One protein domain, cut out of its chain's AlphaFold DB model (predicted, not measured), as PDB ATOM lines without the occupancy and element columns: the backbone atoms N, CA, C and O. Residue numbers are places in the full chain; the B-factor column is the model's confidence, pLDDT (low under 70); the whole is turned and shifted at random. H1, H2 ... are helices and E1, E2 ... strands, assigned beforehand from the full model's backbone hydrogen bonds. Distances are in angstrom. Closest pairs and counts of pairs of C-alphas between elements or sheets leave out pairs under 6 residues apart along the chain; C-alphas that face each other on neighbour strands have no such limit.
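AT A GLANCE: This is residues 5 to 107 of the 124 residues of the protein "TAXi_C domain-containing protein" of Quercus lobata (UniProt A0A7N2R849). This model has little regular structure: a small sheet, E1 E5 E4, grazed by helix H1, and a separate hairpin, E2 and E3, joined to it through short H2, among long loops. Of 103 printed residues, 37 are in two named helices and five named strands, mixed, ordered H1 E1 E2 E3 H2 E4 E5; both sheets are antiparallel. It is only just compact, close to loose, radius of gyration of the C-alphas 15.0 A, elongated, spanning 51 by 29 by 25 A.

IN THESE COORDINATES: Past residues 5 to 29, find H1, residues 30 to 43, 20.0 A long, from C-alpha 30 at (-1.473, -7.594, -34.863). Then come E1, 59 to 61, E2, 74 to 77, E3, 83 to 86, H2, 88 to 91, E4, 92 to 95, and E5, 100 to 103, ending at (-7.915, -14.506, -45.933).

HOW THE PARTS SIT: Look for N 60 and O 101, 2.9 A, across E1 and E5, and N 102 and O 93, 2.8 A, across hairpin E4 and E5. H1 only grazes this sheet; its closest C-alpha to E5, Ser 37, is 8.0 A from that of Leu 103. Across hairpin E2 and E3, both apart from H1, N 86 and O 74 are 2.8 A apart. H1 has 9 of 10 O i to N i+4 pairs within hydrogen-bond range; H2 is too short for one.

THE WHOLE: The farthest C-alphas, Pro 11 and Asn 65, are 52.0 A apart. Links H1 to E1 and E1 to E2 are long. The printed part has no cut; no printed residue is under 70 in pLDDT.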
ATOM      1  N   LYS A   5       5.415 -14.277 -25.418       83.88
ATOM      2  CA  LYS A   5       4.269 -13.555 -24.836       83.88
ATOM      3  C   LYS A   5       2.965 -13.687 -25.638       83.88
ATOM      4  O   LYS A   5       1.905 -13.361 -25.124       83.88
ATOM      5  N   PHE A   6       3.045 -14.103 -26.902       84.69
ATOM      6  CA  PHE A   6       1.871 -14.369 -27.726       84.69
ATOM      7  C   PHE A   6       1.573 -15.862 -27.881       84.69
ATOM      8  O   PHE A   6       0.451 -16.222 -28.215       84.69
ATOM      9  N   ARG A   7       2.550 -16.741 -27.639       84.88
ATOM     10  CA  ARG A   7       2.415 -18.200 -27.806       84.88
ATOM     11  C   ARG A   7       2.025 -18.911 -26.519       84.88
ATOM     12  O   ARG A   7       1.320 -19.912 -26.567       84.88
ATOM     13  N   VAL A   8       2.506 -18.411 -25.387       87.25
ATOM     14  CA  VAL A   8       2.298 -18.998 -24.066       87.25
ATOM     15  C   VAL A   8       1.253 -18.172 -23.336       87.25
ATOM     16  O   VAL A   8       1.326 -16.945 -23.339       87.25
ATOM     17  N   LEU A   9       0.289 -18.851 -22.717       86.75
ATOM     18  CA  LEU A   9      -0.705 -18.199 -21.878       86.75
ATOM     19  C   LEU A   9      -0.023 -17.662 -20.612       86.75
ATOM     20  O   LEU A   9       0.538 -18.427 -19.824       86.75
ATOM     21  N   GLY A  10      -0.047 -16.345 -20.445       87.12
ATOM     22  CA  GLY A  10       0.474 -15.648 -19.280       87.12
ATOM     23  C   GLY A  10      -0.441 -15.771 -18.057       87.12
ATOM     24  O   GLY A  10      -1.617 -16.125 -18.179       87.12
ATOM     25  N   PRO A  11       0.067 -15.447 -16.854       89.25
ATOM     26  CA  PRO A  11      -0.727 -15.455 -15.620       89.25
ATOM     27  C   PRO A  11      -1.843 -14.395 -15.606       89.25
ATOM     28  O   PRO A  11      -2.776 -14.494 -14.818       89.25
ATOM     29  N   ASP A  12      -1.751 -13.390 -16.475       88.31
ATOM     30  CA  ASP A  12      -2.767 -12.366 -16.727       88.31
ATOM     31  C   ASP A  12      -3.837 -12.813 -17.742       88.31
ATOM     32  O   ASP A  12      -4.757 -12.054 -18.042       88.31
ATOM     33  N   GLY A  13      -3.727 -14.037 -18.272       84.94
ATOM     34  CA  GLY A  13      -4.629 -14.584 -19.282       84.94
ATOM     35  C   GLY A  13      -4.338 -14.119 -20.711       84.94
ATOM     36  O   GLY A  13      -5.117 -14.439 -21.607       84.94
ATOM     37  N   ASN A  14      -3.242 -13.390 -20.948       87.50
ATOM     38  CA  ASN A  14      -2.849 -12.946 -22.285       87.50
ATOM     39  C   ASN A  14      -1.984 -13.984 -23.012       87.50
ATOM     40  O   ASN A  14      -1.237 -14.738 -22.394       87.50
ATOM     41  N   GLY A  15      -2.040 -13.980 -24.346       88.25
ATOM     42  CA  GLY A  15      -1.288 -14.909 -25.195       88.25
ATOM     43  C   GLY A  15      -1.974 -16.266 -25.368       88.25
ATOM     44  O   GLY A  15      -3.117 -16.471 -24.965       88.25
ATOM     45  N   GLY A  16      -1.278 -17.205 -26.006       91.44
ATOM     46  CA  GLY A  16      -1.810 -18.537 -26.281       91.44
ATOM     47  C   GLY A  16      -2.744 -18.585 -27.490       91.44
ATOM     48  O   GLY A  16      -2.705 -17.748 -28.390       91.44
ATOM     49  N   THR A  17      -3.567 -19.630 -27.550       91.75
ATOM     50  CA  THR A  17      -4.544 -19.858 -28.622       91.75
ATOM     51  C   THR A  17      -5.865 -20.286 -28.005       91.75
ATOM     52  O   THR A  17      -5.893 -21.182 -27.163       91.75
ATOM     53  N   ILE A  18      -6.955 -19.644 -28.424       90.44
ATOM     54  CA  ILE A  18      -8.314 -19.910 -27.946       90.44
ATOM     55  C   ILE A  18      -9.132 -20.479 -29.106       90.44
ATOM     56  O   ILE A  18      -9.038 -19.994 -30.231       90.44
ATOM     57  N   LEU A  19      -9.943 -21.497 -28.818       90.62
ATOM     58  CA  LEU A  19     -10.958 -22.001 -29.737       90.62
ATOM     59  C   LEU A  19     -12.285 -21.312 -29.421       90.62
ATOM     60  O   LEU A  19     -12.836 -21.497 -28.337       90.62
ATOM     61  N   ASP A  20     -12.788 -20.523 -30.366       88.25
ATOM     62  CA  ASP A  20     -14.066 -19.826 -30.255       88.25
ATOM     63  C   ASP A  20     -15.007 -20.261 -31.384       88.25
ATOM     64  O   ASP A  20     -14.653 -20.194 -32.558       88.25
ATOM     65  N   ALA A  21     -16.215 -20.701 -31.026       88.81
ATOM     66  CA  ALA A  21     -17.255 -21.100 -31.976       88.81
ATOM     67  C   ALA A  21     -18.201 -19.944 -32.350       88.81
ATOM     68  O   ALA A  21     -19.104 -20.124 -33.168       88.81
ATOM     69  N   ARG A  22     -18.056 -18.776 -31.714       87.38
ATOM     70  CA  ARG A  22     -18.942 -17.617 -31.911       87.38
ATOM     71  C   ARG A  22     -18.435 -16.642 -32.967       87.38
ATOM     72  O   ARG A  22     -19.212 -15.799 -33.409       87.38
ATOM     73  N   SER A  23     -17.168 -16.739 -33.357       82.69
ATOM     74  CA  SER A  23     -16.582 -15.923 -34.415       82.69
ATOM     75  C   SER A  23     -16.525 -16.702 -35.732       82.69
ATOM     76  O   SER A  23     -16.007 -17.818 -35.749       82.69
ATOM     77  N   PRO A  24     -16.994 -16.130 -36.857       84.19
ATOM     78  CA  PRO A  24     -16.801 -16.725 -38.179       84.19
ATOM     79  C   PRO A  24     -15.370 -16.535 -38.716       84.19
ATOM     80  O   PRO A  24     -15.041 -17.066 -39.775       84.19
ATOM     81  N   TYR A  25     -14.533 -15.759 -38.016       90.62
ATOM     82  CA  TYR A  25     -13.178 -15.378 -38.421       90.62
ATOM     83  C   TYR A  25     -12.159 -15.713 -37.331       90.62
ATOM     84  O   TYR A  25     -12.469 -15.644 -36.137       90.62
ATOM     85  N   THR A  26     -10.918 -15.987 -37.730       92.31
ATOM     86  CA  THR A  26      -9.822 -16.211 -36.778       92.31
ATOM     87  C   THR A  26      -9.173 -14.883 -36.424       92.31
ATOM     88  O   THR A  26      -8.552 -14.239 -37.270       92.31
ATOM     89  N   TYR A  27      -9.280 -14.477 -35.164       92.31
ATOM     90  CA  TYR A  27      -8.550 -13.318 -34.664       92.31
ATOM     91  C   TYR A  27      -7.080 -13.662 -34.396       92.31
ATOM     92  O   TYR A  27      -6.768 -14.708 -33.826       92.31
ATOM     93  N   MET A  28      -6.182 -12.751 -34.754       91.88
ATOM     94  CA  MET A  28      -4.763 -12.811 -34.427       91.88
ATOM     95  C   MET A  28      -4.302 -11.491 -33.820       91.88
ATOM     96  O   MET A  28      -4.770 -10.421 -34.197       91.88
ATOM     97  N   GLU A  29      -3.341 -11.562 -32.897       92.00
ATOM     98  CA  GLU A  29      -2.635 -10.363 -32.449       92.00
ATOM     99  C   GLU A  29      -1.915  -9.712 -33.640       92.00
ATOM    100  O   GLU A  29      -1.357 -10.412 -34.488       92.00
ATOM    101  N   ARG A  30      -1.924  -8.376 -33.704       90.69
ATOM    102  CA  ARG A  30      -1.473  -7.594 -34.863       90.69
ATOM    103  C   ARG A  30      -0.123  -8.010 -35.421       90.69
ATOM    104  O   ARG A  30       0.018  -8.143 -36.636       90.69
ATOM    105  N   SER A  31       0.873  -8.220 -34.565       90.44
ATOM    106  CA  SER A  31       2.214  -8.591 -35.019       90.44
ATOM    107  C   SER A  31       2.274 -10.013 -35.592       90.44
ATOM    108  O   SER A  31       3.095 -10.280 -36.472       90.44
ATOM    109  N   ILE A  32       1.402 -10.918 -35.136       92.81
ATOM    110  CA  ILE A  32       1.228 -12.252 -35.728       92.81
ATOM    111  C   ILE A  32       0.478 -12.136 -37.052       92.81
ATOM    112  O   ILE A  32       0.957 -12.659 -38.058       92.81
ATOM    113  N   TYR A  33      -0.648 -11.419 -37.061       93.19
ATOM    114  CA  TYR A  33      -1.471 -11.212 -38.248       93.19
ATOM    115  C   TYR A  33      -0.648 -10.673 -39.421       93.19
ATOM    116  O   TYR A  33      -0.714 -11.226 -40.517       93.19
ATOM    117  N   GLN A  34       0.172  -9.644 -39.186       91.81
ATOM    118  CA  GLN A  34       1.028  -9.051 -40.218       91.81
ATOM    119  C   GLN A  34       1.985 -10.083 -40.820       91.81
ATOM    120  O   GLN A  34       2.033 -10.241 -42.033       91.81
ATOM    121  N   LYS A  35       2.676 -10.865 -39.980       94.38
ATOM    122  CA  LYS A  35       3.620 -11.894 -40.446       94.38
ATOM    123  C   LYS A  35       2.939 -13.000 -41.247       94.38
ATOM    124  O   LYS A  35       3.499 -13.475 -42.231       94.38
ATOM    125  N   VAL A  36       1.758 -13.438 -40.806       93.56
ATOM    126  CA  VAL A  36       0.982 -14.466 -41.510       93.56
ATOM    127  C   VAL A  36       0.471 -13.923 -42.842       93.56
ATOM    128  O   VAL A  36       0.615 -14.598 -43.856       93.56
ATOM    129  N   SER A  37      -0.054 -12.697 -42.854       93.00
ATOM    130  CA  SER A  37      -0.575 -12.046 -44.060       93.00
ATOM    131  C   SER A  37       0.526 -11.829 -45.094       93.00
ATOM    132  O   SER A  37       0.368 -12.246 -46.232       93.00
ATOM    133  N   GLU A  38       1.687 -11.300 -44.697       94.12
ATOM    134  CA  GLU A  38       2.849 -11.125 -45.582       94.12
ATOM    135  C   GLU A  38       3.313 -12.458 -46.199       94.12
ATOM    136  O   GLU A  38       3.576 -12.550 -47.401       94.12
ATOM    137  N   ALA A  39       3.391 -13.523 -45.392       95.62
ATOM    138  CA  ALA A  39       3.779 -14.847 -45.873       95.62
ATOM    139  C   ALA A  39       2.728 -15.462 -46.809       95.62
ATOM    140  O   ALA A  39       3.078 -16.146 -47.775       95.62
ATOM    141  N   PHE A  40       1.445 -15.235 -46.527       94.88
ATOM    142  CA  PHE A  40       0.344 -15.679 -47.370       94.88
ATOM    143  C   PHE A  40       0.346 -14.940 -48.713       94.88
ATOM    144  O   PHE A  40       0.316 -15.574 -49.765       94.88
ATOM    145  N   GLU A  41       0.480 -13.615 -48.685       94.19
ATOM    146  CA  GLU A  41       0.560 -12.746 -49.862       94.19
ATOM    147  C   GLU A  41       1.712 -13.118 -50.788       94.19
ATOM    148  O   GLU A  41       1.513 -13.230 -51.997       94.19
ATOM    149  N   SER A  42       2.891 -13.375 -50.222       95.56
ATOM    150  CA  SER A  42       4.059 -13.828 -50.978       95.56
ATOM    151  C   SER A  42       3.782 -15.132 -51.740       95.56
ATOM    152  O   SER A  42       4.095 -15.248 -52.926       95.56
ATOM    153  N   GLN A  43       3.115 -16.099 -51.100       95.44
ATOM    154  CA  GLN A  43       2.763 -17.379 -51.730       95.44
ATOM    155  C   GLN A  43       1.593 -17.262 -52.719       95.44
ATOM    156  O   GLN A  43       1.485 -18.055 -53.652       95.44
ATOM    157  N   MET A  44       0.737 -16.255 -52.550       94.38
ATOM    158  CA  MET A  44      -0.366 -15.927 -53.457       94.38
ATOM    159  C   MET A  44       0.057 -15.022 -54.622       94.38
ATOM    160  O   MET A  44      -0.801 -14.613 -55.400       94.38
ATOM    161  N   GLY A  45       1.352 -14.737 -54.805       93.44
ATOM    162  CA  GLY A  45       1.861 -13.752 -55.774       93.44
ATOM    163  C   GLY A  45       1.498 -13.981 -57.251       93.44
ATOM    164  O   GLY A  45       1.728 -13.099 -58.074       93.44
ATOM    165  N   ARG A  46       0.911 -15.134 -57.603       92.25
ATOM    166  CA  ARG A  46       0.347 -15.387 -58.942       92.25
ATOM    167  C   ARG A  46      -1.004 -14.706 -59.183       92.25
ATOM    168  O   ARG A  46      -1.395 -14.534 -60.333       92.25
ATOM    169  N   TYR A  47      -1.724 -14.363 -58.119       94.06
ATOM    170  CA  TYR A  47      -3.050 -13.766 -58.186       94.06
ATOM    171  C   TYR A  47      -2.968 -12.249 -58.032       94.06
ATOM    172  O   TYR A  47      -2.207 -11.731 -57.212       94.06
ATOM    173  N   ALA A  48      -3.784 -11.523 -58.795       92.56
ATOM    174  CA  ALA A  48      -3.873 -10.075 -58.658       92.56
ATOM    175  C   ALA A  48      -4.522  -9.706 -57.318       92.56
ATOM    176  O   ALA A  48      -5.530 -10.299 -56.928       92.56
ATOM    177  N   ARG A  49      -3.978  -8.696 -56.629       91.31
ATOM    178  CA  ARG A  49      -4.626  -8.131 -55.441       91.31
ATOM    179  C   ARG A  49      -5.932  -7.449 -55.833       91.31
ATOM    180  O   ARG A  49      -5.954  -6.618 -56.739       91.31
ATOM    181  N   ALA A  50      -7.002  -7.792 -55.128       85.50
ATOM    182  CA  ALA A  50      -8.253  -7.047 -55.158       85.50
ATOM    183  C   ALA A  50      -8.301  -6.062 -53.976       85.50
ATOM    184  O   ALA A  50      -7.532  -6.215 -53.023       85.50
ATOM    185  N   PRO A  51      -9.176  -5.041 -54.026       80.12
ATOM    186  CA  PRO A  51      -9.399  -4.160 -52.887       80.12
ATOM    187  C   PRO A  51      -9.801  -4.962 -51.646       80.12
ATOM    188  O   PRO A  51     -10.685  -5.822 -51.716       80.12
ATOM    189  N   ASP A  52      -9.167  -4.665 -50.515       71.31
ATOM    190  CA  ASP A  52      -9.548  -5.251 -49.234       71.31
ATOM    191  C   ASP A  52     -10.954  -4.743 -48.851       71.31
ATOM    192  O   ASP A  52     -11.268  -3.559 -49.024       71.31
ATOM    193  N   ILE A  53     -11.825  -5.633 -48.361       70.06
ATOM    194  CA  ILE A  53     -13.188  -5.271 -47.946       70.06
ATOM    195  C   ILE A  53     -13.351  -5.431 -46.434       70.06
ATOM    196  O   ILE A  53     -13.071  -6.482 -45.860       70.06
ATOM    197  N   SER A  54     -13.914  -4.400 -45.796       70.25
ATOM    198  CA  SER A  54     -14.354  -4.447 -44.398       70.25
ATOM    199  C   SER A  54     -13.237  -4.871 -43.422       70.25
ATOM    200  O   SER A  54     -12.193  -4.230 -43.366       70.25
ATOM    201  N   VAL A  55     -13.489  -5.898 -42.606       71.62
ATOM    202  CA  VAL A  55     -12.585  -6.424 -41.574       71.62
ATOM    203  C   VAL A  55     -11.718  -7.584 -42.058       71.62
ATOM    204  O   VAL A  55     -10.894  -8.060 -41.284       71.62
ATOM    205  N   LEU A  56     -11.933  -8.066 -43.284       78.38
ATOM    206  CA  LEU A  56     -11.238  -9.234 -43.816       78.38
ATOM    207  C   LEU A  56      -9.805  -8.889 -44.215       78.38
ATOM    208  O   LEU A  56      -9.489  -7.737 -44.514       78.38
ATOM    209  N   GLY A  57      -8.950  -9.910 -44.211       80.06
ATOM    210  CA  GLY A  57      -7.567  -9.764 -44.626       80.06
ATOM    211  C   GLY A  57      -7.395  -9.670 -46.139       80.06
ATOM    212  O   GLY A  57      -8.320  -9.347 -46.887       80.06
ATOM    213  N   SER A  58      -6.180  -9.969 -46.588       88.94
ATOM    214  CA  SER A  58      -5.737  -9.819 -47.973       88.94
ATOM    215  C   SER A  58      -6.679 -10.486 -48.983       88.94
ATOM    216  O   SER A  58      -7.002 -11.671 -48.853       88.94
ATOM    217  N   CYS A  59      -7.082  -9.721 -50.002       92.25
ATOM    218  CA  CYS A  59      -7.978 -10.165 -51.071       92.25
ATOM    219  C   CYS A  59      -7.257 -10.405 -52.407       92.25
ATOM    220  O   CYS A  59      -6.422  -9.594 -52.832       92.25
ATOM    221  N   PHE A  60      -7.625 -11.481 -53.109       94.00
ATOM    222  CA  PHE A  60      -7.046 -11.870 -54.397       94.00
ATOM    223  C   PHE A  60      -8.118 -12.238 -55.421       94.00
ATOM    224  O   PHE A  60      -9.045 -12.984 -55.114       94.00
ATOM    225  N   GLN A  61      -7.954 -11.771 -56.658       93.75
ATOM    226  CA  GLN A  61      -8.796 -12.169 -57.785       93.75
ATOM    227  C   GLN A  61      -8.366 -13.545 -58.295       93.75
ATOM    228  O   GLN A  61      -7.184 -13.776 -58.573       93.75
ATOM    229  N   LEU A  62      -9.328 -14.451 -58.443       91.88
ATOM    230  CA  LEU A  62      -9.087 -15.769 -59.018       91.88
ATOM    231  C   LEU A  62      -8.948 -15.659 -60.538       91.88
ATOM    232  O   LEU A  62      -9.621 -14.858 -61.189       91.88
ATOM    233  N   ILE A  63      -8.073 -16.483 -61.114       90.19
ATOM    234  CA  ILE A  63      -7.844 -16.504 -62.560       90.19
ATOM    235  C   ILE A  63      -9.072 -17.138 -63.235       90.19
ATOM    236  O   ILE A  63      -9.411 -18.285 -62.930       90.19
ATOM    237  N   PRO A  64      -9.760 -16.426 -64.149       86.12
ATOM    238  CA  PRO A  64     -10.929 -16.973 -64.826       86.12
ATOM    239  C   PRO A  64     -10.593 -18.256 -65.592       86.12
ATOM    240  O   PRO A  64      -9.573 -18.329 -66.275       86.12
ATOM    241  N   ASN A  65     -11.494 -19.241 -65.536       85.69
ATOM    242  CA  ASN A  65     -11.377 -20.535 -66.221       85.69
ATOM    243  C   ASN A  65     -10.207 -21.429 -65.761       85.69
ATOM    244  O   ASN A  65      -9.939 -22.450 -66.398       85.69
ATOM    245  N   GLU A  66      -9.516 -21.095 -64.667       86.56
ATOM    246  CA  GLU A  66      -8.529 -21.995 -64.074       86.56
ATOM    247  C   GLU A  66      -9.244 -23.099 -63.282       86.56
ATOM    248  O   GLU A  66      -9.986 -22.839 -62.338       86.56
ATOM    249  N   VAL A  67      -9.025 -24.353 -63.679       76.25
ATOM    250  CA  VAL A  67      -9.679 -25.524 -63.062       76.25
ATOM    251  C   VAL A  67      -8.973 -25.957 -61.770       76.25
ATOM    252  O   VAL A  67      -9.563 -26.637 -60.936       76.25
ATOM    253  N   SER A  68      -7.708 -25.563 -61.591       83.50
ATOM    254  CA  SER A  68      -6.889 -25.910 -60.429       83.50
ATOM    255  C   SER A  68      -6.388 -24.649 -59.736       83.50
ATOM    256  O   SER A  68      -5.456 -23.991 -60.197       83.50
ATOM    257  N   LEU A  69      -7.017 -24.309 -58.615       87.81
ATOM    258  CA  LEU A  69      -6.604 -23.187 -57.786       87.81
ATOM    259  C   LEU A  69      -5.605 -23.677 -56.737       87.81
ATOM    260  O   LEU A  69      -5.877 -24.598 -55.970       87.81
ATOM    261  N   TYR A  70      -4.431 -23.056 -56.707       90.31
ATOM    262  CA  TYR A  70      -3.455 -23.247 -55.648       90.31
ATOM    263  C   TYR A  70      -3.749 -22.294 -54.492       90.31
ATOM    264  O   TYR A  70      -3.771 -21.075 -54.681       90.31
ATOM    265  N   TYR A  71      -3.903 -22.856 -53.297       93.25
ATOM    266  CA  TYR A  71      -3.946 -22.110 -52.048       93.25
ATOM    267  C   TYR A  71      -2.797 -22.573 -51.145       93.25
ATOM    268  O   TYR A  71      -2.591 -23.783 -51.011       93.25
ATOM    269  N   PRO A  72      -2.045 -21.646 -50.526       93.75
ATOM    270  CA  PRO A  72      -0.945 -21.986 -49.633       93.75
ATOM    271  C   PRO A  72      -1.432 -22.860 -48.474       93.75
ATOM    272  O   PRO A  72      -2.383 -22.450 -47.808       93.75
ATOM    273  N   PRO A  73      -0.821 -24.025 -48.197       94.19
ATOM    274  CA  PRO A  73      -1.193 -24.839 -47.047       94.19
ATOM    275  C   PRO A  73      -0.935 -24.071 -45.748       94.19
ATOM    276  O   PRO A  73       0.056 -23.348 -45.626       94.19
ATOM    277  N   LEU A  74      -1.809 -24.257 -44.760       95.31
ATOM    278  CA  LEU A  74      -1.695 -23.592 -43.467       95.31
ATOM    279  C   LEU A  74      -1.745 -24.623 -42.342       95.31
ATOM    280  O   LEU A  74      -2.695 -25.392 -42.220       95.31
ATOM    281  N   THR A  75      -0.720 -24.617 -41.496       96.00
ATOM    282  CA  THR A  75      -0.628 -25.493 -40.326       96.00
ATOM    283  C   THR A  75      -0.368 -24.658 -39.084       96.00
ATOM    284  O   THR A  75       0.600 -23.898 -39.039       96.00
ATOM    285  N   LEU A  76      -1.190 -24.831 -38.051       93.38
ATOM    286  CA  LEU A  76      -0.875 -24.332 -36.715       93.38
ATOM    287  C   LEU A  76      -0.039 -25.386 -35.988       93.38
ATOM    288  O   LEU A  76      -0.452 -26.539 -35.850       93.38
ATOM    289  N   MET A  77       1.159 -24.994 -35.562       93.31
ATOM    290  CA  MET A  77       2.066 -25.845 -34.797       93.31
ATOM    291  C   MET A  77       1.965 -25.492 -33.318       93.31
ATOM    292  O   MET A  77       2.227 -24.353 -32.934       93.31
ATOM    293  N   PHE A  78       1.611 -26.476 -32.503       90.62
ATOM    294  CA  PHE A  78       1.513 -26.330 -31.057       90.62
ATOM    295  C   PHE A  78       2.786 -26.821 -30.367       90.62
ATOM    296  O   PHE A  78       3.552 -27.628 -30.907       90.62
ATOM    297  N   GLU A  79       2.989 -26.341 -29.140       87.75
ATOM    298  CA  GLU A  79       4.025 -26.859 -28.248       87.75
ATOM    299  C   GLU A  79       3.928 -28.386 -28.121       87.75
ATOM    300  O   GLU A  79       2.844 -28.970 -28.153       87.75
ATOM    301  N   GLY A  80       5.079 -29.053 -28.021       90.31
ATOM    302  CA  GLY A  80       5.147 -30.518 -28.024       90.31
ATOM    303  C   GLY A  80       5.021 -31.168 -29.409       90.31
ATOM    304  O   GLY A  80       5.037 -32.391 -29.505       90.31
ATOM    305  N   GLY A  81       4.943 -30.380 -30.489       92.56
ATOM    306  CA  GLY A  81       5.030 -30.870 -31.870       92.56
ATOM    307  C   GLY A  81       3.702 -31.302 -32.496       92.56
ATOM    308  O   GLY A  81       3.701 -31.796 -33.626       92.56
ATOM    309  N   ALA A  82       2.578 -31.099 -31.805       94.38
ATOM    310  CA  ALA A  82       1.255 -31.318 -32.379       94.38
ATOM    311  C   ALA A  82       0.987 -30.333 -33.531       94.38
ATOM    312  O   ALA A  82       1.359 -29.159 -33.475       94.38
ATOM    313  N   LYS A  83       0.332 -30.818 -34.588       96.12
ATOM    314  CA  LYS A  83       0.034 -30.055 -35.805       96.12
ATOM    315  C   LYS A  83      -1.466 -30.057 -36.063       96.12
ATOM    316  O   LYS A  83      -2.081 -31.119 -36.051       96.12
ATOM    317  N   MET A  84      -2.029 -28.888 -36.343       95.25
ATOM    318  CA  MET A  84      -3.377 -28.746 -36.888       95.25
ATOM    319  C   MET A  84      -3.279 -28.203 -38.305       95.25
ATOM    320  O   MET A  84      -2.989 -27.027 -38.518       95.25
ATOM    321  N   GLU A  85      -3.492 -29.086 -39.270       96.69
ATOM    322  CA  GLU A  85      -3.532 -28.736 -40.684       96.69
ATOM    323  C   GLU A  85      -4.917 -28.189 -41.029       96.69
ATOM    324  O   GLU A  85      -5.942 -28.821 -40.761       96.69
ATOM    325  N   LEU A  86      -4.953 -26.988 -41.598       94.56
ATOM    326  CA  LEU A  86      -6.178 -26.345 -42.038       94.56
ATOM    327  C   LEU A  86      -6.350 -26.567 -43.539       94.56
ATOM    328  O   LEU A  86      -5.481 -26.222 -44.339       94.56
ATOM    329  N   SER A  87      -7.505 -27.112 -43.921       93.75
ATOM    330  CA  SER A  87      -7.960 -27.057 -45.310       93.75
ATOM    331  C   SER A  87      -8.252 -25.607 -45.700       93.75
ATOM    332  O   SER A  87      -8.606 -24.796 -44.843       93.75
ATOM    333  N   TRP A  88      -8.157 -25.283 -46.991       93.38
ATOM    334  CA  TRP A  88      -8.408 -23.935 -47.516       93.38
ATOM    335  C   TRP A  88      -9.780 -23.384 -47.109       93.38
ATOM    336  O   TRP A  88      -9.893 -22.204 -46.792       93.38
ATOM    337  N   ILE A  89     -10.791 -24.251 -46.979       91.81
ATOM    338  CA  ILE A  89     -12.136 -23.889 -46.499       91.81
ATOM    339  C   ILE A  89     -12.168 -23.338 -45.062       91.81
ATOM    340  O   ILE A  89     -13.171 -22.761 -44.660       91.81
ATOM    341  N   HIS A  90     -11.115 -23.539 -44.262       92.88
ATOM    342  CA  HIS A  90     -11.061 -23.103 -42.861       92.88
ATOM    343  C   HIS A  90     -10.383 -21.741 -42.669       92.88
ATOM    344  O   HIS A  90     -10.534 -21.140 -41.608       92.88
ATOM    345  N   TYR A  91      -9.621 -21.254 -43.651       93.75
ATOM    346  CA  TYR A  91      -8.918 -19.967 -43.552       93.75
ATOM    347  C   TYR A  91      -9.159 -19.038 -44.748       93.75
ATOM    348  O   TYR A  91      -8.644 -17.920 -44.752       93.75
ATOM    349  N   LEU A  92      -9.947 -19.461 -45.743       93.81
ATOM    350  CA  LEU A  92     -10.334 -18.640 -46.888       93.81
ATOM    351  C   LEU A  92     -11.846 -18.462 -46.983       93.81
ATOM    352  O   LEU A  92     -12.617 -19.372 -46.685       93.81
ATOM    353  N   LEU A  93     -12.254 -17.291 -47.464       92.06
ATOM    354  CA  LEU A  93     -13.626 -16.985 -47.861       92.06
ATOM    355  C   LEU A  93     -13.645 -16.699 -49.355       92.06
ATOM    356  O   LEU A  93     -12.879 -15.864 -49.830       92.06
ATOM    357  N   LEU A  94     -14.515 -17.390 -50.084       90.62
ATOM    358  CA  LEU A  94     -14.711 -17.177 -51.512       90.62
ATOM    359  C   LEU A  94     -15.917 -16.259 -51.714       90.62
ATOM    360  O   LEU A  94     -16.963 -16.454 -51.094       90.62
ATOM    361  N   ASP A  95     -15.764 -15.268 -52.584       89.56
ATOM    362  CA  ASP A  95     -16.859 -14.446 -53.085       89.56
ATOM    363  C   ASP A  95     -17.048 -14.708 -54.577       89.56
ATOM    364  O   ASP A  95     -16.337 -14.168 -55.428       89.56
ATOM    365  N   ASP A  96     -18.046 -15.529 -54.891       86.06
ATOM    366  CA  ASP A  96     -18.389 -15.902 -56.262       86.06
ATOM    367  C   ASP A  96     -18.847 -14.700 -57.101       86.06
ATOM    368  O   ASP A  96     -18.711 -14.712 -58.324       86.06
ATOM    369  N   ARG A  97     -19.380 -13.638 -56.475       86.94
ATOM    370  CA  ARG A  97     -19.862 -12.456 -57.212       86.94
ATOM    371  C   ARG A  97     -18.709 -11.642 -57.773       86.94
ATOM    372  O   ARG A  97     -18.824 -11.093 -58.866       86.94
ATOM    373  N   SER A  98     -17.626 -11.545 -57.010       87.19
ATOM    374  CA  SER A  98     -16.411 -10.825 -57.393       87.19
ATOM    375  C   SER A  98     -15.301 -11.748 -57.900       87.19
ATOM    376  O   SER A  98     -14.223 -11.260 -58.238       87.19
ATOM    377  N   ASN A  99     -15.547 -13.064 -57.963       90.31
ATOM    378  CA  ASN A  99     -14.559 -14.094 -58.291       90.31
ATOM    379  C   ASN A  99     -13.245 -13.903 -57.507       90.31
ATOM    380  O   ASN A  99     -12.150 -13.894 -58.076       90.31
ATOM    381  N   SER A 100     -13.372 -13.662 -56.202       91.50
ATOM    382  CA  SER A 100     -12.259 -13.295 -55.323       91.50
ATOM    383  C   SER A 100     -12.179 -14.200 -54.098       91.50
ATOM    384  O   SER A 100     -13.160 -14.819 -53.689       91.50
ATOM    385  N   VAL A 101     -10.988 -14.278 -53.508       93.19
ATOM    386  CA  VAL A 101     -10.714 -15.036 -52.287       93.19
ATOM    387  C   VAL A 101     -10.064 -14.143 -51.234       93.19
ATOM    388  O   VAL A 101      -9.135 -13.390 -51.529       93.19
ATOM    389  N   TYR A 102     -10.551 -14.248 -50.001       93.50
ATOM    390  CA  TYR A 102     -10.111 -13.467 -48.848       93.50
ATOM    391  C   TYR A 102      -9.476 -14.372 -47.803       93.50
ATOM    392  O   TYR A 102     -10.018 -15.436 -47.498       93.50
ATOM    393  N   LEU A 103      -8.385 -13.921 -47.186       93.62
ATOM    394  CA  LEU A 103      -7.915 -14.506 -45.933       93.62
ATOM    395  C   LEU A 103      -8.928 -14.186 -44.817       93.62
ATOM    396  O   LEU A 103      -9.209 -13.020 -44.542       93.62
ATOM    397  N   SER A 104      -9.470 -15.214 -44.158       92.94
ATOM    398  CA  SER A 104     -10.474 -15.070 -43.086       92.94
ATOM    399  C   SER A 104      -9.870 -14.755 -41.714       92.94
ATOM    400  O   SER A 104     -10.544 -14.847 -40.684       92.94
ATOM    401  N   PHE A 105      -8.582 -14.411 -41.685       92.69
ATOM    402  CA  PHE A 105      -7.896 -13.978 -40.478       92.69
ATOM    403  C   PHE A 105      -8.045 -12.472 -40.340       92.69
ATOM    404  O   PHE A 105      -7.979 -11.740 -41.327       92.69
ATOM    405  N   ILE A 106      -8.243 -12.024 -39.109       91.50
ATOM    406  CA  ILE A 106      -8.478 -10.622 -38.784       91.50
ATOM    407  C   ILE A 106      -7.593 -10.208 -37.612       91.50
ATOM    408  O   ILE A 106      -7.170 -11.035 -36.804       91.50
ATOM    409  N   THR A 107      -7.342  -8.912 -37.495       90.62
ATOM    410  CA  THR A 107      -6.700  -8.301 -36.327       90.62
ATOM    411  C   THR A 107      -7.556  -7.143 -35.838       90.62
ATOM    412  O   THR A 107      -8.546  -6.762 -36.464       90.62
TER     413      THR A 107